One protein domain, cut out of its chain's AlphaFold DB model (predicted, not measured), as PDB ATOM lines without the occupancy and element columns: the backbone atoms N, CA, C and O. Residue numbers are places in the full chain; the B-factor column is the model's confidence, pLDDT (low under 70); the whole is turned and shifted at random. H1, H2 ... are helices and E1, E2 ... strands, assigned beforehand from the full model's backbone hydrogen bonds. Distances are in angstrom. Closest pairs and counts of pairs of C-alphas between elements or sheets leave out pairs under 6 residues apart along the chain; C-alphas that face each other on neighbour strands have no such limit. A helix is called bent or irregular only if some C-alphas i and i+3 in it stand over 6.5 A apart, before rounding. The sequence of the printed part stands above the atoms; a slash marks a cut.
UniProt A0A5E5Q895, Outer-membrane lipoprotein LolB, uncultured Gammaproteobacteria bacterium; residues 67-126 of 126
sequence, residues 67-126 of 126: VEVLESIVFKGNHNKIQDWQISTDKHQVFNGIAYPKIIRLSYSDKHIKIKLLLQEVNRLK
ATOM      1  N   VAL A  67     151.270 157.387 181.058       87.62
ATOM      2  CA  VAL A  67     151.017 156.923 179.678       87.62
ATOM      3  C   VAL A  67     152.278 156.938 178.811       87.62
ATOM      4  O   VAL A  67     152.476 156.034 178.005       87.62
ATOM      5  N   GLU A  68     153.168 157.912 179.009       83.38
ATOM      6  CA  GLU A  68     154.324 158.168 178.141       83.38
ATOM      7  C   GLU A  68     155.398 157.082 178.243       83.38
ATOM      8  O   GLU A  68     156.199 156.882 177.332       83.38
ATOM      9  N   VAL A  69     155.434 156.380 179.374       82.31
ATOM     10  CA  VAL A  69     156.452 155.368 179.670       82.31
ATOM     11  C   VAL A  69     155.880 153.956 179.613       82.31
ATOM     12  O   VAL A  69     156.649 152.996 179.599       82.31
ATOM     13  N   LEU A  70     154.550 153.812 179.545       87.12
ATOM     14  CA  LEU A  70     153.873 152.522 179.644       87.12
ATOM     15  C   LEU A  70     154.317 151.554 178.545       87.12
ATOM     16  O   LEU A  70     154.690 150.428 178.860       87.12
ATOM     17  N   GLU A  71     154.349 151.988 177.283       85.81
ATOM     18  CA  GLU A  71     154.789 151.142 176.163       85.81
ATOM     19  C   GLU A  71     156.202 150.585 176.402       85.81
ATOM     20  O   GLU A  71     156.460 149.393 176.224       85.81
ATOM     21  N   SER A  72     157.118 151.442 176.864       84.81
ATOM     22  CA  SER A  72     158.505 151.054 177.125       84.81
ATOM     23  C   SER A  72     158.608 150.054 178.279       84.81
ATOM     24  O   SER A  72     159.358 149.084 178.179       84.81
ATOM     25  N   ILE A  73     157.813 150.231 179.339       86.94
ATOM     26  CA  ILE A  73     157.757 149.289 180.467       86.94
ATOM     27  C   ILE A  73     157.190 147.936 180.024       86.94
ATOM     28  O   ILE A  73     157.711 146.894 180.418       86.94
ATOM     29  N   VAL A  74     156.122 147.953 179.224       88.44
ATOM     30  CA  VAL A  74     155.388 146.747 178.828       88.44
ATOM     31  C   VAL A  74     156.171 145.918 177.813       88.44
ATOM     32  O   VAL A  74     156.233 144.700 177.962       88.44
ATOM     33  N   PHE A  75     156.776 146.552 176.802       85.38
ATOM     34  CA  PHE A  75     157.333 145.837 175.646       85.38
ATOM     35  C   PHE A  75     158.854 145.894 175.506       85.38
ATOM     36  O   PHE A  75     159.420 145.007 174.872       85.38
ATOM     37  N   LYS A  76     159.528 146.924 176.033       77.44
ATOM     38  CA  LYS A  76     160.975 147.114 175.802       77.44
ATOM     39  C   LYS A  76     161.849 146.529 176.918       77.44
ATOM     40  O   LYS A  76     163.028 146.292 176.681       77.44
ATOM     41  N   GLY A  77     161.269 146.224 178.083       67.56
ATOM     42  CA  GLY A  77     161.945 145.555 179.203       67.56
ATOM     43  C   GLY A  77     163.064 146.378 179.869       67.56
ATOM     44  O   GLY A  77     163.510 147.395 179.350       67.56
ATOM     45  N   ASN A  78     163.496 145.943 181.060       57.47
ATOM     46  CA  ASN A  78     164.701 146.372 181.801       57.47
ATOM     47  C   ASN A  78     164.946 147.877 182.021       57.47
ATOM     48  O   ASN A  78     166.073 148.353 181.898       57.47
ATOM     49  N   HIS A  79     163.933 148.622 182.458       65.12
ATOM     50  CA  HIS A  79     164.161 149.958 183.010       65.12
ATOM     51  C   HIS A  79     163.687 149.996 184.461       65.12
ATOM     52  O   HIS A  79     162.496 150.112 184.724       65.12
ATOM     53  N   ASN A  80     164.624 149.923 185.410       70.06
ATOM     54  CA  ASN A  80     164.326 150.060 186.846       70.06
ATOM     55  C   ASN A  80     163.960 151.510 187.216       70.06
ATOM     56  O   ASN A  80     163.476 151.785 188.316       70.06
ATOM     57  N   LYS A  81     164.208 152.445 186.290       71.31
ATOM     58  CA  LYS A  81     163.873 153.857 186.401       71.31
ATOM     59  C   LYS A  81     163.531 154.424 185.024       71.31
ATOM     60  O   LYS A  81     164.300 154.234 184.085       71.31
ATOM     61  N   ILE A  82     162.416 155.142 184.914       73.88
ATOM     62  CA  ILE A  82     162.103 155.977 183.746       73.88
ATOM     63  C   ILE A  82     161.588 157.318 184.257       73.88
ATOM     64  O   ILE A  82     160.633 157.358 185.032       73.88
ATOM     65  N   GLN A  83     162.222 158.412 183.820       76.94
ATOM     66  CA  GLN A  83     161.974 159.756 184.352       76.94
ATOM     67  C   GLN A  83     162.071 159.742 185.896       76.94
ATOM     68  O   GLN A  83     163.080 159.304 186.458       76.94
ATOM     69  N   ASP A  84     161.004 160.156 186.574       82.06
ATOM     70  CA  ASP A  84     160.902 160.234 188.032       82.06
ATOM     71  C   ASP A  84     160.344 158.949 188.674       82.06
ATOM     72  O   ASP A  84     160.177 158.882 189.896       82.06
ATOM     73  N   TRP A  85     160.027 157.923 187.879       83.69
ATOM     74  CA  TRP A  85     159.446 156.671 188.358       83.69
ATOM     75  C   TRP A  85     160.512 155.613 188.601       83.69
ATOM     76  O   TRP A  85     161.279 155.279 187.701       83.69
ATOM     77  N   GLN A  86     160.498 155.022 189.793       88.00
ATOM     78  CA  GLN A  86     161.121 153.729 190.067       88.00
ATOM     79  C   GLN A  86     160.147 152.613 189.692       88.00
ATOM     80  O   GLN A  86     158.966 152.675 190.056       88.00
ATOM     81  N   ILE A  87     160.636 151.602 188.976       88.25
ATOM     82  CA  ILE A  87     159.800 150.602 188.304       88.25
ATOM     83  C   ILE A  87     160.247 149.195 188.697       88.25
ATOM     84  O   ILE A  87     161.434 148.883 188.667       88.25
ATOM     85  N   SER A  88     159.286 148.339 189.043       89.00
ATOM     86  CA  SER A  88     159.492 146.902 189.259       89.00
ATOM     87  C   SER A  88     158.466 146.101 188.459       89.00
ATOM     88  O   SER A  88     157.268 146.409 188.473       89.00
ATOM     89  N   THR A  89     158.950 145.071 187.765       89.25
ATOM     90  CA  THR A  89     158.197 144.223 186.823       89.25
ATOM     91  C   THR A  89     158.382 142.730 187.113       89.25
ATOM     92  O   THR A  89     158.310 141.902 186.217       89.25
ATOM     93  N   ASP A  90     158.605 142.342 188.372       83.50
ATOM     94  CA  ASP A  90     159.093 141.000 188.752       83.50
ATOM     95  C   ASP A  90     158.211 139.819 188.292       83.50
ATOM     96  O   ASP A  90     158.654 138.672 188.284       83.50
ATOM     97  N   LYS A  91     156.943 140.069 187.939       86.50
ATOM     98  CA  LYS A  91     156.010 139.042 187.463       86.50
ATOM     99  C   LYS A  91     155.664 139.275 186.002       86.50
ATOM    100  O   LYS A  91     155.086 140.308 185.678       86.50
ATOM    101  N   HIS A  92     155.907 138.269 185.171       89.38
ATOM    102  CA  HIS A  92     155.587 138.266 183.745       89.38
ATOM    103  C   HIS A  92     154.518 137.219 183.419       89.38
ATOM    104  O   HIS A  92     154.324 136.263 184.171       89.38
ATOM    105  N   GLN A  93     153.813 137.413 182.307       91.62
ATOM    106  CA  GLN A  93     152.913 136.424 181.716       91.62
ATOM    107  C   GLN A  93     152.972 136.493 180.189       91.62
ATOM    108  O   GLN A  93     153.537 137.430 179.624       91.62
ATOM    109  N   VAL A  94     152.386 135.490 179.537       88.62
ATOM    110  CA  VAL A  94     152.266 135.419 178.079       88.62
ATOM    111  C   VAL A  94     150.788 135.372 177.707       88.62
ATOM    112  O   VAL A  94     150.046 134.564 178.258       88.62
ATOM    113  N   PHE A  95     150.368 136.220 176.769       86.75
ATOM    114  CA  PHE A  95     149.022 136.222 176.187       86.75
ATOM    115  C   PHE A  95     149.142 136.423 174.676       86.75
ATOM    116  O   PHE A  95     149.903 137.285 174.243       86.75
ATOM    117  N   ASN A  96     148.455 135.607 173.870       85.19
ATOM    118  CA  ASN A  96     148.533 135.646 172.400       85.19
ATOM    119  C   ASN A  96     149.972 135.696 171.838       85.19
ATOM    120  O   ASN A  96     150.259 136.399 170.873       85.19
ATOM    121  N   GLY A  97     150.901 134.963 172.463       84.69
ATOM    122  CA  GLY A  97     152.312 134.916 172.054       84.69
ATOM    123  C   GLY A  97     153.143 136.149 172.430       84.69
ATOM    124  O   GLY A  97     154.318 136.215 172.078       84.69
ATOM    125  N   ILE A  98     152.574 137.110 173.162       84.94
ATOM    126  CA  ILE A  98     153.261 138.310 173.649       84.94
ATOM    127  C   ILE A  98     153.614 138.110 175.123       84.94
ATOM    128  O   ILE A  98     152.726 137.895 175.948       84.94
ATOM    129  N   ALA A  99     154.903 138.197 175.459       89.31
ATOM    130  CA  ALA A  99     155.383 138.213 176.839       89.31
ATOM    131  C   ALA A  99     155.410 139.649 177.384       89.31
ATOM    132  O   ALA A  99     155.941 140.543 176.728       89.31
ATOM    133  N   TYR A 100     154.853 139.870 178.576       90.75
ATOM    134  CA  TYR A 100     154.798 141.192 179.210       90.75
ATOM    135  C   TYR A 100     154.719 141.099 180.745       90.75
ATOM    136  O   TYR A 100     154.351 140.050 181.290       90.75
ATOM    137  N   PRO A 101     155.038 142.181 181.481       91.81
ATOM    138  CA  PRO A 101     154.856 142.237 182.927       91.81
ATOM    139  C   PRO A 101     153.376 142.132 183.318       91.81
ATOM    140  O   PRO A 101     152.576 143.009 183.014       91.81
ATOM    141  N   LYS A 102     153.001 141.094 184.068       92.88
ATOM    142  CA  LYS A 102     151.658 140.974 184.657       92.88
ATOM    143  C   LYS A 102     151.404 142.064 185.696       92.88
ATOM    144  O   LYS A 102     150.288 142.553 185.836       92.88
ATOM    145  N   ILE A 103     152.433 142.405 186.471       92.50
ATOM    146  CA  ILE A 103     152.360 143.435 187.508       92.50
ATOM    147  C   ILE A 103     153.465 144.449 187.264       92.50
ATOM    148  O   ILE A 103     154.636 144.079 187.237       92.50
ATOM    149  N   ILE A 104     153.083 145.721 187.183       91.38
ATOM    150  CA  ILE A 104     154.010 146.851 187.144       91.38
ATOM    151  C   ILE A 104     153.817 147.645 188.431       91.38
ATOM    152  O   ILE A 104     152.708 148.084 188.748       91.38
ATOM    153  N   ARG A 105     154.891 147.827 189.193       91.50
ATOM    154  CA  ARG A 105     154.909 148.704 190.366       91.50
ATOM    155  C   ARG A 105     155.701 149.950 190.040       91.50
ATOM    156  O   ARG A 105     156.846 149.856 189.620       91.50
ATOM    157  N   LEU A 106     155.077 151.090 190.279       89.25
ATOM    158  CA  LEU A 106     155.591 152.418 190.005       89.25
ATOM    159  C   LEU A 106     155.633 153.172 191.329       89.25
ATOM    160  O   LEU A 106     154.612 153.307 192.005       89.25
ATOM    161  N   SER A 107     156.806 153.648 191.721       87.88
ATOM    162  CA  SER A 107     156.959 154.552 192.864       87.88
ATOM    163  C   SER A 107     157.549 155.859 192.370       87.88
ATOM    164  O   SER A 107     158.598 155.853 191.727       87.88
ATOM    165  N   TYR A 108     156.862 156.969 192.625       83.69
ATOM    166  CA  TYR A 108     157.378 158.280 192.253       83.69
ATOM    167  C   TYR A 108     158.492 158.665 193.227       83.69
ATOM    168  O   TYR A 108     158.316 158.530 194.437       83.69
ATOM    169  N   SER A 109     159.638 159.107 192.713       75.56
ATOM    170  CA  SER A 109     160.857 159.268 193.523       75.56
ATOM    171  C   SER A 109     160.701 160.329 194.622       75.56
ATOM    172  O   SER A 109     161.121 160.092 195.751       75.56
ATOM    173  N   ASP A 110     160.006 161.432 194.325       75.62
ATOM    174  CA  ASP A 110     159.935 162.611 195.208       75.62
ATOM    175  C   ASP A 110     158.551 162.838 195.841       75.62
ATOM    176  O   ASP A 110     158.312 163.839 196.515       75.62
ATOM    177  N   LYS A 111     157.594 161.932 195.611       72.25
ATOM    178  CA  LYS A 111     156.229 162.032 196.154       72.25
ATOM    179  C   LYS A 111     155.801 160.693 196.720       72.25
ATOM    180  O   LYS A 111     156.148 159.642 196.194       72.25
ATOM    181  N   HIS A 112     154.936 160.714 197.730       80.50
ATOM    182  CA  HIS A 112     154.317 159.508 198.288       80.50
ATOM    183  C   HIS A 112     153.238 158.895 197.368       80.50
ATOM    184  O   HIS A 112     152.201 158.438 197.842       80.50
ATOM    185  N   ILE A 113     153.478 158.872 196.053       82.19
ATOM    186  CA  ILE A 113     152.597 158.274 195.050       82.19
ATOM    187  C   ILE A 113     153.170 156.910 194.671       82.19
ATOM    188  O   ILE A 113     154.304 156.796 194.200       82.19
ATOM    189  N   LYS A 114     152.364 155.869 194.876       88.38
ATOM    190  CA  LYS A 114     152.660 154.503 194.445       88.38
ATOM    191  C   LYS A 114     151.505 154.000 193.601       88.38
ATOM    192  O   LYS A 114     150.370 154.006 194.062       88.38
ATOM    193  N   ILE A 115     151.807 153.539 192.395       88.81
ATOM    194  CA  ILE A 115     150.829 152.970 191.470       88.81
ATOM    195  C   ILE A 115     151.190 151.504 191.252       88.81
ATOM    196  O   ILE A 115     152.349 151.149 191.035       88.81
ATOM    197  N   LYS A 116     150.188 150.633 191.332       91.94
ATOM    198  CA  LYS A 116     150.319 149.217 190.997       91.94
ATOM    199  C   LYS A 116     149.366 148.918 189.853       91.94
ATOM    200  O   LYS A 116     148.157 148.927 190.053       91.94
ATOM    201  N   LEU A 117     149.923 148.621 188.690       92.00
ATOM    202  CA  LEU A 117     149.162 148.195 187.525       92.00
ATOM    203  C   LEU A 117     149.122 146.670 187.492       92.00
ATOM    204  O   LEU A 117     150.147 146.006 187.673       92.00
ATOM    205  N   LEU A 118     147.930 146.126 187.274       93.19
ATOM    206  CA  LEU A 118     147.709 144.710 187.015       93.19
ATOM    207  C   LEU A 118     147.216 144.585 185.576       93.19
ATOM    208  O   LEU A 118     146.096 144.988 185.277       93.19
ATOM    209  N   LEU A 119     148.066 144.058 184.699       92.44
ATOM    210  CA  LEU A 119     147.728 143.860 183.295       92.44
ATOM    211  C   LEU A 119     147.006 142.516 183.159       92.44
ATOM    212  O   LEU A 119     147.534 141.490 183.595       92.44
ATOM    213  N   GLN A 120     145.801 142.523 182.592       91.06
ATOM    214  CA  GLN A 120     145.040 141.295 182.323       91.06
ATOM    215  C   GLN A 120     145.319 140.790 180.914       91.06
ATOM    216  O   GLN A 120     145.674 139.630 180.727       91.06
ATOM    217  N   GLU A 121     145.222 141.696 179.946       91.50
ATOM    218  CA  GLU A 121     145.396 141.414 178.532       91.50
ATOM    219  C   GLU A 121     146.250 142.515 177.912       91.50
ATOM    220  O   GLU A 121     146.097 143.697 178.225       91.50
ATOM    221  N   VAL A 122     147.172 142.116 177.042       89.50
ATOM    222  CA  VAL A 122     148.009 143.033 176.271       89.50
ATOM    223  C   VAL A 122     148.010 142.546 174.838       89.50
ATOM    224  O   VAL A 122     148.376 141.406 174.558       89.50
ATOM    225  N   ASN A 123     147.617 143.435 173.935       88.38
ATOM    226  CA  ASN A 123     147.653 143.206 172.503       88.38
ATOM    227  C   ASN A 123     148.613 144.213 171.872       88.38
ATOM    228  O   ASN A 123     148.662 145.375 172.273       88.38
ATOM    229  N   ARG A 124     149.374 143.767 170.872       81.50
ATOM    230  CA  ARG A 124     150.236 144.628 170.064       81.50
ATOM    231  C   ARG A 124     149.708 144.602 168.640       81.50
ATOM    232  O   ARG A 124     149.765 143.560 167.988       81.50
ATOM    233  N   LEU A 125     149.161 145.729 168.191       76.06
ATOM    234  CA  LEU A 125     148.801 145.902 166.788       76.06
ATOM    235  C   LEU A 125     150.097 145.835 165.965       76.06
ATOM    236  O   LEU A 125     151.106 146.422 166.362       76.06
ATOM    237  N   LYS A 126     150.082 145.019 164.907       60.69
ATOM    238  CA  LYS A 126     151.217 144.839 163.995       60.69
ATOM    239  C   LYS A 126     151.367 146.034 163.069       60.69
ATOM    240  O   LYS A 126     150.317 146.582 162.670       60.69
TER     241      LYS A 126
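What this domain is: This is residues 67 to 126 of the 126 residues of the protein "Outer-membrane lipoprotein LolB" of uncultured Gammaproteobacteria bacterium (UniProt A0A5E5Q895). A narrow antiparallel sheet of three strands, E1, E2 and E3, arches over one short helix, H1, which sits in the hollow of the bend, nearest E2. E1 and E2 form a long bent hairpin, and E3 pairs with E2. The printed part has 60 residues, with one named helix and then three named strands along the chain; the sheet's order is E1, E2, E3 and the class is mixed, helices and strands. It is compact, with a radius of gyration of the C-alphas of 11.7 A, and spans 37 by 18 by 17 A, only just a rod.

Where its parts are: H1 is residues 67 to 76, beginning with C-alpha 67 at (151.017, 156.923, 179.678); it is irregular, with C-alphas 68 and 71 being 7.3 A apart. E1, residues 85 to 95, is 26.0 A long and bends by 66 degrees at residue 91. E2, residues 98 to 108, is 27.6 A long and bends by 54 degrees at residue 103. E3, residues 114 to 118, ends with C-alpha 118 at (147.709, 144.710, 187.015).

How they stand to each other: The sheet is a meander, each strand the antiparallel neighbour of the one before, and it is twisted. The hairpin E1 and E2 has N 88 and O 105 at 2.9 A, within hydrogen-bond range. In the hairpin E2 and E3, N 106 and O 115 are at 2.8 A. H1 touches E2, the closest C-alphas being those of Val 74 and Tyr 100, 5.6 A apart. H1 is on the sheet, only just at the sheet's level with a height of 4.0 A. In H1, 4 of 6 O i to N i+4 pairs are within range.

The domain as a whole: The C-alphas of His 112 and Lys 126, the two farthest apart, are 37.4 A apart. The printed part has no cut and no long link. Residues 77 to 79 and 126 have pLDDT under 70.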